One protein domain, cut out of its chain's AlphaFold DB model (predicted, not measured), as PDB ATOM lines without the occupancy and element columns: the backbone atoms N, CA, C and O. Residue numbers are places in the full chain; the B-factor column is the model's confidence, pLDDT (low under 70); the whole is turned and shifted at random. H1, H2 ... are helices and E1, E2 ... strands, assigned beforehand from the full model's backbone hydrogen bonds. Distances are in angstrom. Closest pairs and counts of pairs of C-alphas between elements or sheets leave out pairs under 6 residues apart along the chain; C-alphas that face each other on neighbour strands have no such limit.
ATOM      1  N   TYR A  16      89.587  37.842  59.214       96.12
ATOM      2  CA  TYR A  16      88.698  38.161  58.103       96.12
ATOM      3  C   TYR A  16      88.584  36.989  57.130       96.12
ATOM      4  O   TYR A  16      89.558  36.274  56.891       96.12
ATOM      5  N   GLY A  17      87.396  36.778  56.560       95.31
ATOM      6  CA  GLY A  17      87.216  35.958  55.362       95.31
ATOM      7  C   GLY A  17      87.317  36.754  54.065       95.31
ATOM      8  O   GLY A  17      87.342  37.980  54.074       95.31
ATOM      9  N   VAL A  18      87.268  36.035  52.941       95.50
ATOM     10  CA  VAL A  18      87.224  36.619  51.585       95.50
ATOM     11  C   VAL A  18      86.128  37.681  51.463       95.50
ATOM     12  O   VAL A  18      86.401  38.798  51.039       95.50
ATOM     13  N   GLY A  19      84.901  37.361  51.889       92.88
ATOM     14  CA  GLY A  19      83.775  38.297  51.806       92.88
ATOM     15  C   GLY A  19      83.954  39.545  52.673       92.88
ATOM     16  O   GLY A  19      83.575  40.631  52.249       92.88
ATOM     17  N   ASP A  20      84.574  39.416  53.850       94.38
ATOM     18  CA  ASP A  20      84.840  40.562  54.726       94.38
ATOM     19  C   ASP A  20      85.861  41.515  54.105       94.38
ATOM     20  O   ASP A  20      85.666  42.726  54.141       94.38
ATOM     21  N   ILE A  21      86.919  40.963  53.504       94.88
ATOM     22  CA  ILE A  21      87.965  41.734  52.822       94.88
ATOM     23  C   ILE A  21      87.381  42.462  51.614       94.88
ATOM     24  O   ILE A  21      87.555  43.667  51.477       94.88
ATOM     25  N   VAL A  22      86.645  41.746  50.760       94.19
ATOM     26  CA  VAL A  22      86.047  42.313  49.544       94.19
ATOM     27  C   VAL A  22      85.048  43.418  49.881       94.19
ATOM     28  O   VAL A  22      85.081  44.471  49.251       94.19
ATOM     29  N   ARG A  23      84.205  43.206  50.898       92.12
ATOM     30  CA  ARG A  23      83.266  44.221  51.391       92.12
ATOM     31  C   ARG A  23      83.991  45.439  51.951       92.12
ATOM     32  O   ARG A  23      83.585  46.565  51.709       92.12
ATOM     33  N   ARG A  24      85.082  45.234  52.689       90.75
ATOM     34  CA  ARG A  24      85.879  46.345  53.222       90.75
ATOM     35  C   ARG A  24      86.561  47.164  52.123       90.75
ATOM     36  O   ARG A  24      86.756  48.356  52.301       90.75
ATOM     37  N   LEU A  25      86.892  46.540  50.995       90.38
ATOM     38  CA  LEU A  25      87.434  47.210  49.811       90.38
ATOM     39  C   LEU A  25      86.349  47.878  48.942       90.38
ATOM     40  O   LEU A  25      86.686  48.460  47.912       90.38
ATOM     41  N   GLY A  26      85.064  47.759  49.301       89.62
ATOM     42  CA  GLY A  26      83.941  48.247  48.492       89.62
ATOM     43  C   GLY A  26      83.791  47.517  47.150       89.62
ATOM     44  O   GLY A  26      83.287  48.079  46.180       89.62
ATOM     45  N   GLN A  27      84.298  46.284  47.053       90.56
ATOM     46  CA  GLN A  27      84.335  45.487  45.821       90.56
ATOM     47  C   GLN A  27      83.334  44.325  45.840       90.56
ATOM     48  O   GLN A  27      83.437  43.395  45.040       90.56
ATOM     49  N   GLU A  28      82.362  44.316  46.751       88.56
ATOM     50  CA  GLU A  28      81.360  43.251  46.850       88.56
ATOM     51  C   GLU A  28      80.395  43.231  45.658       88.56
ATOM     52  O   GLU A  28      79.831  42.180  45.336       88.56
ATOM     53  N   GLN A  29      80.233  44.368  44.977       86.50
ATOM     54  CA  GLN A  29      79.269  44.560  43.898       86.50
ATOM     55  C   GLN A  29      79.902  45.139  42.625       86.50
ATOM     56  O   GLN A  29      80.975  45.738  42.616       86.50
ATOM     57  N   HIS A  30      79.214  44.912  41.510       83.75
ATOM     58  CA  HIS A  30      79.441  45.528  40.212       83.75
ATOM     59  C   HIS A  30      78.103  46.030  39.676       83.75
ATOM     60  O   HIS A  30      77.276  45.240  39.203       83.75
ATOM     61  N   GLY A  31      77.871  47.337  39.792       86.44
ATOM     62  CA  GLY A  31      76.529  47.891  39.634       86.44
ATOM     63  C   GLY A  31      75.581  47.235  40.637       86.44
ATOM     64  O   GLY A  31      75.870  47.195  41.825       86.44
ATOM     65  N   THR A  32      74.486  46.650  40.155       85.88
ATOM     66  CA  THR A  32      73.469  45.998  41.001       85.88
ATOM     67  C   THR A  32      73.751  44.525  41.319       85.88
ATOM     68  O   THR A  32      72.948  43.877  41.989       85.88
ATOM     69  N   ARG A  33      74.852  43.947  40.820       87.12
ATOM     70  CA  ARG A  33      75.142  42.508  40.950       87.12
ATOM     71  C   ARG A  33      76.309  42.251  41.890       87.12
ATOM     72  O   ARG A  33      77.339  42.905  41.781       87.12
ATOM     73  N   ALA A  34      76.196  41.234  42.741       89.31
ATOM     74  CA  ALA A  34      77.323  40.764  43.544       89.31
ATOM     75  C   ALA A  34      78.454  40.224  42.649       89.31
ATOM     76  O   ALA A  34      78.204  39.501  41.676       89.31
ATOM     77  N   ARG A  35      79.709  40.545  42.981       90.00
ATOM     78  CA  ARG A  35      80.884  39.969  42.310       90.00
ATOM     79  C   ARG A  35      80.947  38.468  42.571       90.00
ATOM     80  O   ARG A  35      80.741  38.017  43.697       90.00
ATOM     81  N   SER A  36      81.275  37.689  41.542       94.69
ATOM     82  CA  SER A  36      81.398  36.236  41.680       94.69
ATOM     83  C   SER A  36      82.558  35.859  42.606       94.69
ATOM     84  O   SER A  36      83.571  36.554  42.669       94.69
ATOM     85  N   LEU A  37      82.447  34.711  43.279       93.75
ATOM     86  CA  LEU A  37      83.514  34.214  44.151       93.75
ATOM     87  C   LEU A  37      84.846  34.046  43.399       93.75
ATOM     88  O   LEU A  37      85.895  34.380  43.935       93.75
ATOM     89  N   ASN A  38      84.821  33.575  42.149       95.06
ATOM     90  CA  ASN A  38      86.041  33.419  41.351       95.06
ATOM     91  C   ASN A  38      86.735  34.761  41.099       95.06
ATOM     92  O   ASN A  38      87.957  34.835  41.197       95.06
ATOM     93  N   TRP A  39      85.958  35.812  40.823       95.75
ATOM     94  CA  TRP A  39      86.495  37.159  40.675       95.75
ATOM     95  C   TRP A  39      87.096  37.660  41.991       95.75
ATOM     96  O   TRP A  39      88.224  38.136  41.996       95.75
ATOM     97  N   GLN A  40      86.393  37.473  43.112       96.19
ATOM     98  CA  GLN A  40      86.879  37.872  44.438       96.19
ATOM     99  C   GLN A  40      88.217  37.201  44.790       96.19
ATOM    100  O   GLN A  40      89.138  37.857  45.271       96.19
ATOM    101  N   LEU A  41      88.348  35.897  44.519       96.50
ATOM    102  CA  LEU A  41      89.589  35.153  44.757       96.50
ATOM    103  C   LEU A  41      90.726  35.619  43.842       96.50
ATOM    104  O   LEU A  41      91.860  35.714  44.304       96.50
ATOM    105  N   ALA A  42      90.442  35.894  42.565       96.44
ATOM    106  CA  ALA A  42      91.432  36.433  41.633       96.44
ATOM    107  C   ALA A  42      91.921  37.815  42.085       96.44
ATOM    108  O   ALA A  42      93.120  38.018  42.225       96.44
ATOM    109  N   TYR A  43      90.995  38.702  42.444       96.38
ATOM    110  CA  TYR A  43      91.313  40.042  42.919       96.38
ATOM    111  C   TYR A  43      92.205  40.030  44.168       96.38
ATOM    112  O   TYR A  43      93.206  40.736  44.222       96.38
ATOM    113  N   ILE A  44      91.912  39.174  45.154       96.25
ATOM    114  CA  ILE A  44      92.771  39.050  46.344       96.25
ATOM    115  C   ILE A  44      94.159  38.502  45.982       96.25
ATOM    116  O   ILE A  44      95.154  38.952  46.547       96.25
ATOM    117  N   ARG A  45      94.264  37.554  45.040       96.69
ATOM    118  CA  ARG A  45      95.574  37.073  44.563       96.69
ATOM    119  C   ARG A  45      96.374  38.199  43.913       96.69
ATOM    120  O   ARG A  45      97.565  38.308  44.187       96.69
ATOM    121  N   ASP A  46      95.719  39.050  43.130       95.94
ATOM    122  CA  ASP A  46      96.356  40.212  42.513       95.94
ATOM    123  C   ASP A  46      96.822  41.222  43.569       95.94
ATOM    124  O   ASP A  46      97.951  41.703  43.493       95.94
ATOM    125  N   LEU A  47      96.024  41.475  44.613       95.44
ATOM    126  CA  LEU A  47      96.429  42.326  45.740       95.44
ATOM    127  C   LEU A  47      97.664  41.780  46.470       95.44
ATOM    128  O   LEU A  47      98.571  42.542  46.814       95.44
ATOM    129  N   ILE A  48      97.727  40.467  46.694       95.50
ATOM    130  CA  ILE A  48      98.890  39.822  47.319       95.50
ATOM    131  C   ILE A  48     100.120  39.960  46.419       95.50
ATOM    132  O   ILE A  48     101.201  40.305  46.895       95.50
ATOM    133  N   ALA A  49      99.958  39.717  45.117       94.56
ATOM    134  CA  ALA A  49     101.055  39.742  44.159       94.56
ATOM    135  C   ALA A  49     101.585  41.158  43.877       94.56
ATOM    136  O   ALA A  49     102.786  41.327  43.675       94.56
ATOM    137  N   GLN A  50     100.711  42.167  43.853       94.69
ATOM    138  CA  GLN A  50     101.025  43.493  43.304       94.69
ATOM    139  C   GLN A  50     100.986  44.616  44.348       94.69
ATOM    140  O   GLN A  50     101.695  45.606  44.202       94.69
ATOM    141  N   ALA A  51     100.195  44.468  45.414       91.38
ATOM    142  CA  ALA A  51      99.933  45.525  46.395       91.38
ATOM    143  C   ALA A  51     100.390  45.162  47.820       91.38
ATOM    144  O   ALA A  51      99.968  45.791  48.790       91.38
ATOM    145  N   ARG A  52     101.251  44.139  47.954       92.62
ATOM    146  CA  ARG A  52     101.782  43.646  49.242       92.62
ATOM    147  C   ARG A  52     100.691  43.321  50.267       92.62
ATOM    148  O   ARG A  52     100.917  43.431  51.470       92.62
ATOM    149  N   PHE A  53      99.508  42.930  49.799       95.44
ATOM    150  CA  PHE A  53      98.427  42.549  50.694       95.44
ATOM    151  C   PHE A  53      98.832  41.320  51.530       95.44
ATOM    152  O   PHE A  53      99.539  40.445  51.014       95.44
ATOM    153  N   PRO A  54      98.406  41.218  52.805       95.94
ATOM    154  CA  PRO A  54      98.809  40.118  53.672       95.94
ATOM    155  C   PRO A  54      98.450  38.736  53.109       95.94
ATOM    156  O   PRO A  54      97.379  38.522  52.537       95.94
ATOM    157  N   GLN A  55      99.334  37.765  53.339       96.38
ATOM    158  CA  GLN A  55      99.077  36.363  53.009       96.38
ATOM    159  C   GLN A  55      98.005  35.764  53.941       96.38
ATOM    160  O   GLN A  55      97.926  36.146  55.116       96.38
ATOM    161  N   PRO A  56      97.178  34.817  53.460       96.62
ATOM    162  CA  PRO A  56      96.232  34.111  54.313       96.62
ATOM    163  C   PRO A  56      96.945  33.155  55.278       96.62
ATOM    164  O   PRO A  56      98.073  32.716  55.053       96.62
ATOM    165  N   LEU A  57      96.238  32.759  56.334       95.44
ATOM    166  CA  LEU A  57      96.635  31.634  57.172       95.44
ATOM    167  C   LEU A  57      96.652  30.338  56.340       95.44
ATOM    168  O   LEU A  57      95.711  30.117  55.566       95.44
ATOM    169  N   PRO A  58      97.659  29.458  56.524       95.00
ATOM    170  CA  PRO A  58      97.738  28.206  55.785       95.00
ATOM    171  C   PRO A  58      96.483  27.352  55.977       95.00
ATOM    172  O   PRO A  58      96.086  27.044  57.104       95.00
ATOM    173  N   LEU A  59      95.869  26.944  54.868       92.38
ATOM    174  CA  LEU A  59      94.649  26.150  54.867       92.38
ATOM    175  C   LEU A  59      94.972  24.688  54.529       92.38
ATOM    176  O   LEU A  59      95.686  24.427  53.557       92.38
ATOM    177  N   PRO A  60      94.446  23.707  55.282       90.81
ATOM    178  CA  PRO A  60      94.555  22.310  54.893       90.81
ATOM    179  C   PRO A  60      93.810  22.042  53.584       90.81
ATOM    180  O   PRO A  60      92.589  22.165  53.517       90.81
ATOM    181  N   VAL A  61      94.547  21.598  52.573       89.56
ATOM    182  CA  VAL A  61      94.022  21.143  51.286       89.56
ATOM    183  C   VAL A  61      94.279  19.652  51.117       89.56
ATOM    184  O   VAL A  61      95.222  19.093  51.683       89.56
ATOM    185  N   ARG A  62      93.404  18.991  50.360       90.31
ATOM    186  CA  ARG A  62      93.541  17.577  50.011       90.31
ATOM    187  C   ARG A  62      93.749  17.464  48.512       90.31
ATOM    188  O   ARG A  62      92.906  17.916  47.737       90.31
ATOM    189  N   ASP A  63      94.853  16.847  48.129       87.25
ATOM    190  CA  ASP A  63      95.107  16.469  46.748       87.25
ATOM    191  C   ASP A  63      94.074  15.412  46.319       87.25
ATOM    192  O   ASP A  63      93.864  14.416  47.017       87.25
ATOM    193  N   ARG A  64      93.386  15.642  45.195       86.88
ATOM    194  CA  ARG A  64      92.351  14.727  44.687       86.88
ATOM    195  C   ARG A  64      92.921  13.465  44.043       86.88
ATOM    196  O   ARG A  64      92.239  12.449  44.065       86.88
ATOM    197  N   ALA A  65      94.122  13.530  43.478       87.94
ATOM    198  CA  ALA A  65      94.772  12.402  42.821       87.94
ATOM    199  C   ALA A  65      95.473  11.499  43.840       87.94
ATOM    200  O   ALA A  65      95.343  10.281  43.783       87.94
ATOM    201  N   THR A  66      96.187  12.094  44.800       90.31
ATOM    202  CA  THR A  66      96.993  11.336  45.775       90.31
ATOM    203  C   THR A  66      96.301  11.147  47.124       90.31
ATOM    204  O   THR A  66      96.739  10.344  47.945       90.31
ATOM    205  N   GLY A  67      95.237  11.904  47.405       89.44
ATOM    206  CA  GLY A  67      94.544  11.891  48.693       89.44
ATOM    207  C   GLY A  67      95.331  12.529  49.843       89.44
ATOM    208  O   GLY A  67      94.785  12.627  50.948       89.44
ATOM    209  N   LYS A  68      96.573  12.973  49.600       91.88
ATOM    210  CA  LYS A  68      97.479  13.547  50.598       91.88
ATOM    211  C   LYS A  68      96.969  14.905  51.077       91.88
ATOM    212  O   LYS A  68      96.493  15.725  50.291       91.88
ATOM    213  N   ARG A  69      97.091  15.149  52.383       92.06
ATOM    214  CA  ARG A  69      96.792  16.445  53.001       92.06
ATOM    215  C   ARG A  69      98.063  17.287  53.067       92.06
ATOM    216  O   ARG A  69      99.091  16.808  53.543       92.06
ATOM    217  N   SER A  70      97.983  18.533  52.630       92.38
ATOM    218  CA  SER A  70      99.043  19.533  52.778       92.38
ATOM    219  C   SER A  70      98.450  20.851  53.266       92.38
ATOM    220  O   SER A  70      97.239  21.062  53.206       92.38
ATOM    221  N   LEU A  71      99.295  21.728  53.801       92.44
ATOM    222  CA  LEU A  71      98.920  23.113  54.059       92.44
ATOM    223  C   LEU A  71      99.249  23.927  52.805       92.44
ATOM    224  O   LEU A  71     100.380  23.879  52.328       92.44
ATOM    225  N   SER A  72      98.265  24.644  52.272       89.50
ATOM    226  CA  SER A  72      98.436  25.579  51.157       89.50
ATOM    227  C   SER A  72      98.334  27.008  51.685       89.50
ATOM    228  O   SER A  72      97.447  27.319  52.482       89.50
ATOM    229  N   GLY A  73      99.260  27.861  51.246       88.56
ATOM    230  CA  GLY A  73      99.197  29.311  51.440       88.56
ATOM    231  C   GLY A  73      98.400  30.027  50.346       88.56
ATOM    232  O   GLY A  73      98.309  31.249  50.366       88.56
ATOM    233  N   ASP A  74      97.830  29.292  49.388       91.62
ATOM    234  CA  ASP A  74      97.064  29.895  48.304       91.62
ATOM    235  C   ASP A  74      95.723  30.440  48.803       91.62
ATOM    236  O   ASP A  74      95.146  30.016  49.811       91.62
ATOM    237  N   VAL A  75      95.181  31.379  48.035       93.94
ATOM    238  CA  VAL A  75      93.870  31.964  48.301       93.94
ATOM    239  C   VAL A  75      92.771  30.982  47.886       93.94
ATOM    240  O   VAL A  75      92.615  30.667  46.702       93.94
ATOM    241  N   HIS A  76      91.965  30.555  48.856       93.56
ATOM    242  CA  HIS A  76      90.795  29.688  48.701       93.56
ATOM    243  C   HIS A  76      89.554  30.349  49.306       93.56
ATOM    244  O   HIS A  76      89.645  31.252  50.134       93.56
ATOM    245  N   ARG A  77      88.361  29.839  48.969       93.00
ATOM    246  CA  ARG A  77      87.085  30.298  49.564       93.00
ATOM    247  C   ARG A  77      87.108  30.300  51.098       93.00
ATOM    248  O   ARG A  77      86.499  31.164  51.718       93.00
ATOM    249  N   GLY A  78      87.753  29.297  51.694       91.94
ATOM    250  CA  GLY A  78      87.838  29.121  53.145       91.94
ATOM    251  C   GLY A  78      89.009  29.847  53.806       91.94
ATOM    252  O   GLY A  78      89.163  29.719  55.019       91.94
ATOM    253  N   SER A  79      89.838  30.562  53.040       95.25
ATOM    254  CA  SER A  79      91.012  31.251  53.572       95.25
ATOM    255  C   SER A  79      90.614  32.330  54.576       95.25
ATOM    256  O   SER A  79      89.552  32.955  54.474       95.25
ATOM    257  N   ARG A  80      91.482  32.518  55.571       96.00
ATOM    258  CA  ARG A  80      91.312  33.485  56.656       96.00
ATOM    259  C   ARG A  80      92.567  34.326  56.798       96.00
ATOM    260  O   ARG A  80      93.663  33.789  56.695       96.00
ATOM    261  N   TRP A  81      92.401  35.611  57.082       96.44
ATOM    262  CA  TRP A  81      93.504  36.548  57.287       96.44
ATOM    263  C   TRP A  81      93.520  37.049  58.724       96.44
ATOM    264  O   TRP A  81      92.444  37.359  59.245       96.44
ATOM    265  N   PRO A  82      94.692  37.165  59.372       95.94
ATOM    266  CA  PRO A  82      94.787  37.799  60.680       95.94
ATOM    267  C   PRO A  82      94.277  39.238  60.605       95.94
ATOM    268  O   PRO A  82      94.761  40.031  59.798       95.94
ATOM    269  N   ARG A  83      93.297  39.575  61.451       94.38
ATOM    270  CA  ARG A  83      92.623  40.878  61.416       94.38
ATOM    271  C   ARG A  83      93.603  42.046  61.537       94.38
ATOM    272  O   ARG A  83      93.553  42.948  60.715       94.38
ATOM    273  N   HIS A  84      94.531  41.960  62.489       92.81
ATOM    274  CA  HIS A  84      95.525  43.004  62.749       92.81
ATOM    275  C   HIS A  84      96.428  43.308  61.542       92.81
ATOM    276  O   HIS A  84      96.747  44.468  61.321       92.81
ATOM    277  N   LEU A  85      96.805  42.304  60.738       94.62
ATOM    278  CA  LEU A  85      97.635  42.523  59.545       94.62
ATOM    279  C   LEU A  85      96.858  43.220  58.434       94.62
ATOM    280  O   LEU A  85      97.396  44.079  57.746       94.62
ATOM    281  N   VAL A  86      95.593  42.836  58.250       94.75
ATOM    282  CA  VAL A  86      94.724  43.491  57.270       94.75
ATOM    283  C   VAL A  86      94.443  44.923  57.709       94.75
ATOM    284  O   VAL A  86      94.572  45.822  56.893       94.75
ATOM    285  N   ASP A  87      94.106  45.137  58.986       92.12
ATOM    286  CA  ASP A  87      93.907  46.471  59.560       92.12
ATOM    287  C   ASP A  87      95.137  47.350  59.325       92.12
ATOM    288  O   ASP A  87      95.008  48.413  58.732       92.12
ATOM    289  N   GLN A  88      96.326  46.870  59.695       91.00
ATOM    290  CA  GLN A  88      97.571  47.602  59.488       91.00
ATOM    291  C   GLN A  88      97.821  47.931  58.011       91.00
ATOM    292  O   GLN A  88      98.160  49.063  57.701       91.00
ATOM    293  N   TRP A  89      97.598  46.985  57.096       93.12
ATOM    294  CA  TRP A  89      97.758  47.247  55.663       93.12
ATOM    295  C   TRP A  89      96.821  48.359  55.167       93.12
ATOM    296  O   TRP A  89      97.229  49.158  54.334       93.12
ATOM    297  N   PHE A  90      95.588  48.441  55.681       89.62
ATOM    298  CA  PHE A  90      94.688  49.554  55.362       89.62
ATOM    299  C   PHE A  90      95.184  50.886  55.932       89.62
ATOM    300  O   PHE A  90      95.135  51.889  55.229       89.62
ATOM    301  N   GLU A  91      95.669  50.896  57.174       87.44
ATOM    302  CA  GLU A  91      96.234  52.105  57.790       87.44
ATOM    303  C   GLU A  91      97.485  52.591  57.043       87.44
ATOM    304  O   GLU A  91      97.652  53.790  56.849       87.44
ATOM    305  N   ASP A  92      98.321  51.677  56.541       86.38
ATOM    306  CA  ASP A  92      99.529  52.006  55.774       86.38
ATOM    307  C   ASP A  92      99.218  52.640  54.399       86.38
ATOM    308  O   ASP A  92     100.086  53.282  53.802       86.38
ATOM    309  N   LEU A  93      97.994  52.475  53.875       81.94
ATOM    310  CA  LEU A  93      97.541  53.145  52.647       81.94
ATOM    311  C   LEU A  93      97.114  54.596  52.884       81.94
ATOM    312  O   LEU A  93      97.042  55.379  51.934       81.94
ATOM    313  N   LEU A  94      96.802  54.948  54.128       67.75
ATOM    314  CA  LEU A  94      96.324  56.263  54.500       67.75
ATOM    315  C   LEU A  94      97.504  57.140  54.947       67.75
ATOM    316  O   LEU A  94      98.325  56.714  55.761       67.75
ATOM    317  N   PRO A  95      97.613  58.395  54.472       59.62
ATOM    318  CA  PRO A  95      98.545  59.328  55.082       59.62
ATOM    319  C   PRO A  95      98.171  59.522  56.562       59.62
ATOM    320  O   PRO A  95      96.982  59.517  56.907       59.62
ATOM    321  N   PRO A  96      99.156  59.699  57.460       61.06
ATOM    322  CA  PRO A  96      98.893  59.829  58.888       61.06
ATOM    323  C   PRO A  96      97.876  60.949  59.150       61.06
ATOM    324  O   PRO A  96      98.078  62.092  58.745       61.06
TER     325      PRO A  96
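Overview. This is residues 16 to 96 of the 130 residues of an uncharacterized protein of Sphingopyxis sp. H050 (UniProt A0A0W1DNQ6). A loose, elongated domain has H1 and H2 in its middle, the hairpin of E1 and E2 reaching toward one end of the longest axis, and H3 with the residues after it making the other end. E3 runs straight into H3 and pairs with residues 16 and 17, while the link from H1 to H2 swings out sideways, residues 29 to 34 sticking out. The printed part has 81 residues, with three named helices and three named strands in the order H1, H2, E1, E2, E3, H3; the class is mixed, helices and strands, and the one sheet, E1 - E2, is antiparallel. It is only just loose, close to compact, with a radius of gyration of the C-alphas of 14.2 A, and its spans of 48 by 32 by 20 A make it only just elongated.

Arrangement. Begin at the hairpin of E1, residues 59 to 62, and E2, residues 69 to 72, antiparallel neighbours at 139 degrees between their directions. Look there for N 61 and O 70, within hydrogen-bond range at 2.8 A, and N 59 and O 72, at 2.9 A. E3, residues 80 to 82, pairs with no named strand; E1 and E3 are only just apart, at 8.3 A. Residues 16 to 17 pair antiparallel with residues 80 to 81 of E3. Next find H1, residues 18 to 24, and H2, residues 37 to 50: they only just touch, with 3 pairs of C-alphas within 8 A, H2 with residues 40 to 41 alone. Their closest C-alphas are those of Val 22 and Gln 40, 6.8 A apart, and their lines are only just about perpendicular, at 72 degrees. H3, residues 83 to 93, touches no helix; H1 and H3 are only just apart, at 8.3 A. E3 and H3 meet only through their link, which is tight, with 0 residues between them. In H1, H2 and H3 every O i to N i+4 pair is within hydrogen-bond range.

Along the chain. Find C-alpha 59 at (94.649, 26.150, 54.867), where E1 begins; it measures 9.9 A and E2 9.5 A. H2, the longest helix, runs 19.8 A from Leu 37 to Gln 50, and H1 10.0 A from Val 18 to Arg 24. E3 spans 6.8 A. H3 runs 15.9 A from Arg 83 to C-alpha 93 at (97.541, 53.145, 52.647).

Size, cuts and confidence. The two C-alphas farthest apart are those of Thr 66 and Pro 96, at 50.3 A. Residues 29 to 34, 63 to 68 and 91 to 96 stand free, of which 91 to 93 belong to H3. The link from H1 to H2, 12 residues, is long. The printed part has no cut. Its mean pLDDT is 91.3, and residues 94 to 96 are under 70.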